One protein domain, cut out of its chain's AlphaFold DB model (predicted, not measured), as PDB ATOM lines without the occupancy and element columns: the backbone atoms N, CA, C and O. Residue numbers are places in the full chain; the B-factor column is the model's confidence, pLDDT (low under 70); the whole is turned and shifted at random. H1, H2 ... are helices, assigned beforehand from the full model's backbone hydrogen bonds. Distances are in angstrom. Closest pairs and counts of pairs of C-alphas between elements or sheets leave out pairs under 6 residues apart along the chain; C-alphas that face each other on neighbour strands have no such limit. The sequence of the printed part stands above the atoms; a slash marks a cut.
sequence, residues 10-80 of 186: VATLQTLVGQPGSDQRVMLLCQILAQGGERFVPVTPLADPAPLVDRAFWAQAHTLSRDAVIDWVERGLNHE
ATOM      1  N   VAL A  10     -30.259 -42.024  36.207       64.12
ATOM      2  CA  VAL A  10     -31.130 -42.774  35.288       64.12
ATOM      3  C   VAL A  10     -31.849 -41.808  34.347       64.12
ATOM      4  O   VAL A  10     -31.775 -41.978  33.129       64.12
ATOM      5  N   ALA A  11     -32.449 -40.741  34.881       67.94
ATOM      6  CA  ALA A  11     -33.089 -39.708  34.064       67.94
ATOM      7  C   ALA A  11     -32.085 -38.973  33.150       67.94
ATOM      8  O   ALA A  11     -32.383 -38.647  31.995       67.94
ATOM      9  N   THR A  12     -30.859 -38.754  33.637       70.88
ATOM     10  CA  THR A  12     -29.778 -38.124  32.863       70.88
ATOM     11  C   THR A  12     -29.347 -39.011  31.692       70.88
ATOM     12  O   THR A  12     -29.242 -38.530  30.564       70.88
ATOM     13  N   LEU A  13     -29.150 -40.313  31.925       67.44
ATOM     14  CA  LEU A  13     -28.783 -41.283  30.890       67.44
ATOM     15  C   LEU A  13     -29.868 -41.401  29.815       67.44
ATOM     16  O   LEU A  13     -29.552 -41.337  28.629       67.44
ATOM     17  N   GLN A  14     -31.143 -41.451  30.203       64.94
ATOM     18  CA  GLN A  14     -32.266 -41.491  29.259       64.94
ATOM     19  C   GLN A  14     -32.334 -40.259  28.351       64.94
ATOM     20  O   GLN A  14     -32.595 -40.388  27.160       64.94
ATOM     21  N   THR A  15     -32.068 -39.069  28.897       70.81
ATOM     22  CA  THR A  15     -32.077 -37.820  28.117       70.81
ATOM     23  C   THR A  15     -30.956 -37.794  27.077       70.81
ATOM     24  O   THR A  15     -31.083 -37.166  26.022       70.81
ATOM     25  N   LEU A  16     -29.844 -38.463  27.379       69.25
ATOM     26  CA  LEU A  16     -28.683 -38.522  26.507       69.25
ATOM     27  C   LEU A  16     -28.867 -39.544  25.389       69.25
ATOM     28  O   LEU A  16     -28.509 -39.229  24.259       69.25
ATOM     29  N   VAL A  17     -29.439 -40.719  25.667       65.81
ATOM     30  CA  VAL A  17     -29.658 -41.782  24.671       65.81
ATOM     31  C   VAL A  17     -30.485 -41.254  23.487       65.81
ATOM     32  O   VAL A  17     -31.650 -40.894  23.626       65.81
ATOM     33  N   GLY A  18     -29.884 -41.227  22.291       63.69
ATOM     34  CA  GLY A  18     -30.541 -40.788  21.050       63.69
ATOM     35  C   GLY A  18     -30.194 -39.371  20.582       63.69
ATOM     36  O   GLY A  18     -30.629 -38.975  19.501       63.69
ATOM     37  N   GLN A  19     -29.386 -38.622  21.336       73.56
ATOM     38  CA  GLN A  19     -28.812 -37.360  20.867       73.56
ATOM     39  C   GLN A  19     -27.558 -37.594  20.004       73.56
ATOM     40  O   GLN A  19     -26.812 -38.539  20.244       73.56
ATOM     41  N   PRO A  20     -27.226 -36.707  19.052       62.38
ATOM     42  CA  PRO A  20     -25.924 -36.748  18.389       62.38
ATOM     43  C   PRO A  20     -24.768 -36.714  19.410       62.38
ATOM     44  O   PRO A  20     -24.732 -35.867  20.313       62.38
ATOM     45  N   GLY A  21     -23.834 -37.664  19.298       66.75
ATOM     46  CA  GLY A  21     -22.710 -37.819  20.233       66.75
ATOM     47  C   GLY A  21     -23.105 -38.305  21.637       66.75
ATOM     48  O   GLY A  21     -22.352 -38.087  22.588       66.75
ATOM     49  N   SER A  22     -24.286 -38.914  21.791       70.62
ATOM     50  CA  SER A  22     -24.782 -39.460  23.060       70.62
ATOM     51  C   SER A  22     -23.913 -40.558  23.635       70.62
ATOM     52  O   SER A  22     -23.767 -40.636  24.850       70.62
ATOM     53  N   ASP A  23     -23.327 -41.383  22.776       67.88
ATOM     54  CA  ASP A  23     -22.745 -42.662  23.181       67.88
ATOM     55  C   ASP A  23     -21.555 -42.442  24.113       67.88
ATOM     56  O   ASP A  23     -21.444 -43.079  25.155       67.88
ATOM     57  N   GLN A  24     -20.741 -41.424  23.832       68.31
ATOM     58  CA  GLN A  24     -19.611 -41.055  24.678       68.31
ATOM     59  C   GLN A  24     -20.049 -40.480  26.036       68.31
ATOM     60  O   GLN A  24     -19.411 -40.744  27.054       68.31
ATOM     61  N   ARG A  25     -21.161 -39.732  26.078       70.75
ATOM     62  CA  ARG A  25     -21.722 -39.190  27.329       70.75
ATOM     63  C   ARG A  25     -22.387 -40.284  28.169       70.75
ATOM     64  O   ARG A  25     -22.214 -40.300  29.384       70.75
ATOM     65  N   VAL A  26     -23.101 -41.204  27.520       70.62
ATOM     66  CA  VAL A  26     -23.714 -42.385  28.146       70.62
ATOM     67  C   VAL A  26     -22.635 -43.294  28.727       70.62
ATOM     68  O   VAL A  26     -22.738 -43.662  29.894       70.62
ATOM     69  N   MET A  27     -21.567 -43.576  27.977       70.75
ATOM     70  CA  MET A  27     -20.439 -44.367  28.475       70.75
ATOM     71  C   MET A  27     -19.757 -43.717  29.680       70.75
ATOM     72  O   MET A  27     -19.539 -44.397  30.676       70.75
ATOM     73  N   LEU A  28     -19.479 -42.409  29.639       71.88
ATOM     74  CA  LEU A  28     -18.844 -41.713  30.763       71.88
ATOM     75  C   LEU A  28     -19.697 -41.786  32.039       71.88
ATOM     76  O   LEU A  28     -19.187 -42.049  33.125       71.88
ATOM     77  N   LEU A  29     -21.011 -41.592  31.920       72.25
ATOM     78  CA  LEU A  29     -21.933 -41.710  33.053       72.25
ATOM     79  C   LEU A  29     -22.051 -43.151  33.561       72.25
ATOM     80  O   LEU A  29     -22.093 -43.365  34.770       72.25
ATOM     81  N   CYS A  30     -22.050 -44.135  32.661       72.38
ATOM     82  CA  CYS A  30     -21.997 -45.553  33.010       72.38
ATOM     83  C   CYS A  30     -20.714 -45.900  33.784       72.38
ATOM     84  O   CYS A  30     -20.770 -46.581  34.806       72.38
ATOM     85  N   GLN A  31     -19.567 -45.370  33.352       70.38
ATOM     86  CA  GLN A  31     -18.294 -45.549  34.047       70.38
ATOM     87  C   GLN A  31     -18.323 -44.919  35.445       70.38
ATOM     88  O   GLN A  31     -17.952 -45.575  36.417       70.38
ATOM     89  N   ILE A  32     -18.828 -43.687  35.574       72.81
ATOM     90  CA  ILE A  32     -18.975 -43.002  36.870       72.81
ATOM     91  C   ILE A  32     -19.888 -43.797  37.814       72.81
ATOM     92  O   ILE A  32     -19.573 -43.952  38.994       72.81
ATOM     93  N   LEU A  33     -21.004 -44.326  37.303       70.12
ATOM     94  CA  LEU A  33     -21.925 -45.157  38.078       70.12
ATOM     95  C   LEU A  33     -21.253 -46.410  38.632       70.12
ATOM     96  O   LEU A  33     -21.413 -46.721  39.813       70.12
ATOM     97  N   ALA A  34     -20.523 -47.129  37.784       66.81
ATOM     98  CA  ALA A  34     -19.940 -48.408  38.151       66.81
ATOM     99  C   ALA A  34     -18.669 -48.254  39.015       66.81
ATOM    100  O   ALA A  34     -18.415 -49.084  39.887       66.81
ATOM    101  N   GLN A  35     -17.912 -47.157  38.878       67.94
ATOM    102  CA  GLN A  35     -16.707 -46.895  39.681       67.94
ATOM    103  C   GLN A  35     -16.978 -46.681  41.180       67.94
ATOM    104  O   GLN A  35     -16.078 -46.881  41.998       67.94
ATOM    105  N   GLY A  36     -18.207 -46.328  41.570       64.19
ATOM    106  CA  GLY A  36     -18.569 -46.087  42.970       64.19
ATOM    107  C   GLY A  36     -18.588 -47.327  43.879       64.19
ATOM    108  O   GLY A  36     -18.739 -47.162  45.085       64.19
ATOM    109  N   GLY A  37     -18.452 -48.547  43.337       58.16
ATOM    110  CA  GLY A  37     -18.781 -49.790  44.056       58.16
ATOM    111  C   GLY A  37     -17.707 -50.879  44.107       58.16
ATOM    112  O   GLY A  37     -18.065 -52.046  44.140       58.16
ATOM    113  N   GLU A  38     -16.413 -50.547  44.061       66.56
ATOM    114  CA  GLU A  38     -15.312 -51.536  43.977       66.56
ATOM    115  C   GLU A  38     -15.336 -52.455  42.737       66.56
ATOM    116  O   GLU A  38     -14.589 -53.430  42.661       66.56
ATOM    117  N   ARG A  39     -16.140 -52.113  41.733       71.88
ATOM    118  CA  ARG A  39     -16.325 -52.902  40.512       71.88
ATOM    119  C   ARG A  39     -15.158 -52.744  39.543       71.88
ATOM    120  O   ARG A  39     -14.353 -51.804  39.643       71.88
ATOM    121  N   PHE A  40     -15.043 -53.698  38.623       70.50
ATOM    122  CA  PHE A  40     -14.145 -53.582  37.480       70.50
ATOM    123  C   PHE A  40     -14.874 -52.856  36.356       70.50
ATOM    124  O   PHE A  40     -15.970 -53.254  35.969       70.50
ATOM    125  N   VAL A  41     -14.279 -51.770  35.872       71.12
ATOM    126  CA  VAL A  41     -14.879 -50.899  34.867       71.12
ATOM    127  C   VAL A  41     -13.794 -50.497  33.875       71.12
ATOM    128  O   VAL A  41     -12.857 -49.809  34.292       71.12
ATOM    129  N   PRO A  42     -13.891 -50.887  32.595       68.19
ATOM    130  CA  PRO A  42     -13.009 -50.357  31.571       68.19
ATOM    131  C   PRO A  42     -13.148 -48.839  31.451       68.19
ATOM    132  O   PRO A  42     -14.251 -48.289  31.422       68.19
ATOM    133  N   VAL A  43     -12.000 -48.164  31.397       63.84
ATOM    134  CA  VAL A  43     -11.880 -46.712  31.215       63.84
ATOM    135  C   VAL A  43     -11.768 -46.326  29.742       63.84
ATOM    136  O   VAL A  43     -12.016 -45.171  29.400       63.84
ATOM    137  N   THR A  44     -11.446 -47.270  28.854       60.59
ATOM    138  CA  THR A  44     -11.505 -47.032  27.409       60.59
ATOM    139  C   THR A  44     -12.937 -46.994  26.883       60.59
ATOM    140  O   THR A  44     -13.790 -47.730  27.381       60.59
ATOM    141  N   PRO A  45     -13.206 -46.162  25.858       62.44
ATOM    142  CA  PRO A  45     -14.416 -46.272  25.052       62.44
ATOM    143  C   PRO A  45     -14.597 -47.710  24.553       62.44
ATOM    144  O   PRO A  45     -13.636 -48.284  24.040       62.44
ATOM    145  N   LEU A  46     -15.806 -48.259  24.688       62.28
ATOM    146  CA  LEU A  46     -16.152 -49.540  24.069       62.28
ATOM    147  C   LEU A  46     -16.042 -49.416  22.547       62.28
ATOM    148  O   LEU A  46     -16.396 -48.371  21.984       62.28
ATOM    149  N   ALA A  47     -15.580 -50.474  21.883       63.12
ATOM    150  CA  ALA A  47     -15.597 -50.529  20.423       63.12
ATOM    151  C   ALA A  47     -17.030 -50.594  19.890       63.12
ATOM    152  O   ALA A  47     -17.329 -49.997  18.853       63.12
ATOM    153  N   ASP A  48     -17.911 -51.283  20.613       65.38
ATOM    154  CA  ASP A  48     -19.342 -51.287  20.372       65.38
ATOM    155  C   ASP A  48     -20.103 -50.868  21.642       65.38
ATOM    156  O   ASP A  48     -20.226 -51.648  22.588       65.38
ATOM    157  N   PRO A  49     -20.659 -49.644  21.697       66.38
ATOM    158  CA  PRO A  49     -21.465 -49.219  22.831       66.38
ATOM    159  C   PRO A  49     -22.851 -49.880  22.855       66.38
ATOM    160  O   PRO A  49     -23.573 -49.671  23.831       66.38
ATOM    161  N   ALA A  50     -23.257 -50.654  21.832       69.25
ATOM    162  CA  ALA A  50     -24.587 -51.268  21.731       69.25
ATOM    163  C   ALA A  50     -25.062 -51.998  23.003       69.25
ATOM    164  O   ALA A  50     -26.225 -51.798  23.369       69.25
ATOM    165  N   PRO A  51     -24.216 -52.749  23.743       66.56
ATOM    166  CA  PRO A  51     -24.616 -53.373  25.005       66.56
ATOM    167  C   PRO A  51     -25.046 -52.371  26.088       66.56
ATOM    168  O   PRO A  51     -25.811 -52.739  26.973       66.56
ATOM    169  N   LEU A  52     -24.576 -51.119  26.023       65.88
ATOM    170  CA  LEU A  52     -24.893 -50.031  26.957       65.88
ATOM    171  C   LEU A  52     -25.910 -49.021  26.420       65.88
ATOM    172  O   LEU A  52     -26.430 -48.215  27.191       65.88
ATOM    173  N   VAL A  53     -26.199 -49.019  25.118       65.50
ATOM    174  CA  VAL A  53     -27.179 -48.107  24.500       65.50
ATOM    175  C   VAL A  53     -28.447 -48.822  24.035       65.50
ATOM    176  O   VAL A  53     -29.212 -48.265  23.244       65.50
ATOM    177  N   ASP A  54     -28.712 -50.027  24.554       71.44
ATOM    178  CA  ASP A  54     -29.963 -50.739  24.297       71.44
ATOM    179  C   ASP A  54     -31.169 -49.892  24.740       71.44
ATOM    180  O   ASP A  54     -31.469 -49.712  25.925       71.44
ATOM    181  N   ARG A  55     -31.882 -49.360  23.744       65.44
ATOM    182  CA  ARG A  55     -33.044 -48.492  23.943       65.44
ATOM    183  C   ARG A  55     -34.193 -49.215  24.635       65.44
ATOM    184  O   ARG A  55     -34.932 -48.571  25.378       65.44
ATOM    185  N   ALA A  56     -34.358 -50.518  24.401       68.31
ATOM    186  CA  ALA A  56     -35.419 -51.295  25.032       68.31
ATOM    187  C   ALA A  56     -35.174 -51.425  26.541       68.31
ATOM    188  O   ALA A  56     -36.117 -51.320  27.328       68.31
ATOM    189  N   PHE A  57     -33.909 -51.565  26.944       70.31
ATOM    190  CA  PHE A  57     -33.515 -51.568  28.347       70.31
ATOM    191  C   PHE A  57     -33.672 -50.188  28.992       70.31
ATOM    192  O   PHE A  57     -34.318 -50.074  30.033       70.31
ATOM    193  N   TRP A  58     -33.161 -49.118  28.374       70.00
ATOM    194  CA  TRP A  58     -33.290 -47.764  28.936       70.00
ATOM    195  C   TRP A  58     -34.746 -47.313  29.083       70.00
ATOM    196  O   TRP A  58     -35.075 -46.594  30.032       70.00
ATOM    197  N   ALA A  59     -35.633 -47.791  28.206       70.38
ATOM    198  CA  ALA A  59     -37.070 -47.597  28.341       70.38
ATOM    199  C   ALA A  59     -37.645 -48.269  29.603       70.38
ATOM    200  O   ALA A  59     -38.613 -47.763  30.158       70.38
ATOM    201  N   GLN A  60     -37.042 -49.356  30.092       71.81
ATOM    202  CA  GLN A  60     -37.469 -50.106  31.283       71.81
ATOM    203  C   GLN A  60     -36.655 -49.772  32.544       71.81
ATOM    204  O   GLN A  60     -37.101 -50.083  33.645       71.81
ATOM    205  N   ALA A  61     -35.507 -49.101  32.421       69.50
ATOM    206  CA  ALA A  61     -34.587 -48.827  33.529       69.50
ATOM    207  C   ALA A  61     -35.226 -48.067  34.709       69.50
ATOM    208  O   ALA A  61     -34.821 -48.264  35.849       69.50
ATOM    209  N   HIS A  62     -36.270 -47.267  34.464       68.88
ATOM    210  CA  HIS A  62     -37.033 -46.566  35.510       68.88
ATOM    211  C   HIS A  62     -37.824 -47.505  36.440       68.88
ATOM    212  O   HIS A  62     -38.274 -47.090  37.505       68.88
ATOM    213  N   THR A  63     -38.014 -48.762  36.034       78.56
ATOM    214  CA  THR A  63     -38.676 -49.804  36.835       78.56
ATOM    215  C   THR A  63     -37.691 -50.639  37.655       78.56
ATOM    216  O   THR A  63     -38.108 -51.451  38.479       78.56
ATOM    217  N   LEU A  64     -36.387 -50.452  37.438       75.88
ATOM    218  CA  LEU A  64     -35.325 -51.200  38.097       75.88
ATOM    219  C   LEU A  64     -34.824 -50.450  39.334       75.88
ATOM    220  O   LEU A  64     -34.837 -49.220  39.392       75.88
ATOM    221  N   SER A  65     -34.334 -51.195  40.328       81.94
ATOM    222  CA  SER A  65     -33.568 -50.584  41.414       81.94
ATOM    223  C   SER A  65     -32.255 -50.006  40.882       81.94
ATOM    224  O   SER A  65     -31.731 -50.439  39.851       81.94
ATOM    225  N   ARG A  66     -31.673 -49.065  41.632       74.81
ATOM    226  CA  ARG A  66     -30.336 -48.528  41.346       74.81
ATOM    227  C   ARG A  66     -29.299 -49.643  41.164       74.81
ATOM    228  O   ARG A  66     -28.542 -49.600  40.202       74.81
ATOM    229  N   ASP A  67     -29.298 -50.642  42.042       78.38
ATOM    230  CA  ASP A  67     -28.341 -51.751  41.985       78.38
ATOM    231  C   ASP A  67     -28.517 -52.592  40.717       78.38
ATOM    232  O   ASP A  67     -27.534 -52.918  40.063       78.38
ATOM    233  N   ALA A  68     -29.759 -52.849  40.295       80.75
ATOM    234  CA  ALA A  68     -30.026 -53.583  39.059       80.75
ATOM    235  C   ALA A  68     -29.553 -52.821  37.805       80.75
ATOM    236  O   ALA A  68     -29.077 -53.444  36.853       80.75
ATOM    237  N   VAL A  69     -29.641 -51.484  37.808       76.06
ATOM    238  CA  VAL A  69     -29.073 -50.642  36.742       76.06
ATOM    239  C   VAL A  69     -27.544 -50.708  36.755       76.06
ATOM    240  O   VAL A  69     -26.946 -50.899  35.699       76.06
ATOM    241  N   ILE A  70     -26.905 -50.597  37.926       77.44
ATOM    242  CA  ILE A  70     -25.438 -50.671  38.046       77.44
ATOM    243  C   ILE A  70     -24.930 -52.051  37.602       77.44
ATOM    244  O   ILE A  70     -23.984 -52.120  36.823       77.44
ATOM    245  N   ASP A  71     -25.584 -53.137  38.018       79.12
ATOM    246  CA  ASP A  71     -25.241 -54.504  37.606       79.12
ATOM    247  C   ASP A  71     -25.338 -54.690  36.092       79.12
ATOM    248  O   ASP A  71     -24.515 -55.372  35.483       79.12
ATOM    249  N   TRP A  72     -26.354 -54.103  35.464       77.25
ATOM    250  CA  TRP A  72     -26.486 -54.155  34.015       77.25
ATOM    251  C   TRP A  72     -25.389 -53.352  33.312       77.25
ATOM    252  O   TRP A  72     -24.759 -53.879  32.395       77.25
ATOM    253  N   VAL A  73     -25.122 -52.128  33.774       77.44
ATOM    254  CA  VAL A  73     -24.050 -51.279  33.241       77.44
ATOM    255  C   VAL A  73     -22.706 -51.997  33.343       77.44
ATOM    256  O   VAL A  73     -21.963 -52.056  32.369       77.44
ATOM    257  N   GLU A  74     -22.411 -52.598  34.494       78.94
ATOM    258  CA  GLU A  74     -21.191 -53.374  34.696       78.94
ATOM    259  C   GLU A  74     -21.106 -54.561  33.730       78.94
ATOM    260  O   GLU A  74     -20.070 -54.756  33.098       78.94
ATOM    261  N   ARG A  75     -22.186 -55.332  33.551       78.94
ATOM    262  CA  ARG A  75     -22.199 -56.436  32.576       78.94
ATOM    263  C   ARG A  75     -21.942 -55.953  31.151       78.94
ATOM    264  O   ARG A  75     -21.183 -56.602  30.436       78.94
ATOM    265  N   GLY A  76     -22.557 -54.842  30.747       77.06
ATOM    266  CA  GLY A  76     -22.353 -54.257  29.422       77.06
ATOM    267  C   GLY A  76     -20.911 -53.796  29.221       77.06
ATOM    268  O   GLY A  76     -20.295 -54.143  28.219       77.06
ATOM    269  N   LEU A  77     -20.343 -53.101  30.209       76.31
ATOM    270  CA  LEU A  77     -18.948 -52.659  30.196       76.31
ATOM    271  C   LEU A  77     -17.965 -53.843  30.173       76.31
ATOM    272  O   LEU A  77     -16.962 -53.804  29.472       76.31
ATOM    273  N   ASN A  78     -18.264 -54.922  30.896       83.44
ATOM    274  CA  ASN A  78     -17.397 -56.098  30.981       83.44
ATOM    275  C   ASN A  78     -17.536 -57.058  29.789       83.44
ATOM    276  O   ASN A  78     -16.696 -57.946  29.623       83.44
ATOM    277  N   HIS A  79     -18.566 -56.899  28.954       83.06
ATOM    278  CA  HIS A  79     -18.866 -57.814  27.852       83.06
ATOM    279  C   HIS A  79     -17.692 -57.966  26.872       83.06
ATOM    280  O   HIS A  79     -17.349 -59.089  26.496       83.06
ATOM    281  N   GLU A  80     -17.040 -56.864  26.496       78.56
ATOM    282  CA  GLU A  80     -15.911 -56.886  25.554       78.56
ATOM    283  C   GLU A  80     -14.683 -57.585  26.151       78.56
ATOM    284  O   GLU A  80     -14.043 -58.400  25.484       78.56
TER     285      GLU A  80
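Overview. This is residues 10 to 80 of the 186 residues of an uncharacterized protein of Rhodothalassium salexigens DSM 2132 (UniProt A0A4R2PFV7). Four helices make two layers. The hairpin of H1 and H2 covers H3 and H4, with H2 crossing H4. The 71 printed residues, all helix by class, are compact, with a radius of gyration of the C-alphas of 11.0 A and spans of 28 by 27 by 17 A.

Arrangement. Look at H4, residues 66 to 80: its residues 70 to 74 touch residues 30 to 34 of H2, residues 22 to 35, closest at C-alphas Ile 70 and Ala 34, 5.9 A. H1, residues 10 to 16, touches H2, closest at C-alphas Leu 16 and Ser 22, 5.3 A, and H3, residues 55 to 63, at Gln 14 and Trp 58, 6.4 A. H3 has 2 of 5 O i to N i+4 pairs within hydrogen-bond range and 3 of 6 O i to N i+3 pairs.

Along the chain. Find C-alpha 10 at (-31.130, -42.774, 35.288); H4 runs 23.0 A to C-alpha 80 at (-15.911, -56.886, 25.554).

Size, cuts and confidence. The printed part has no cut; the link of residues 36 to 54 is long; 32 residues have pLDDT under 70.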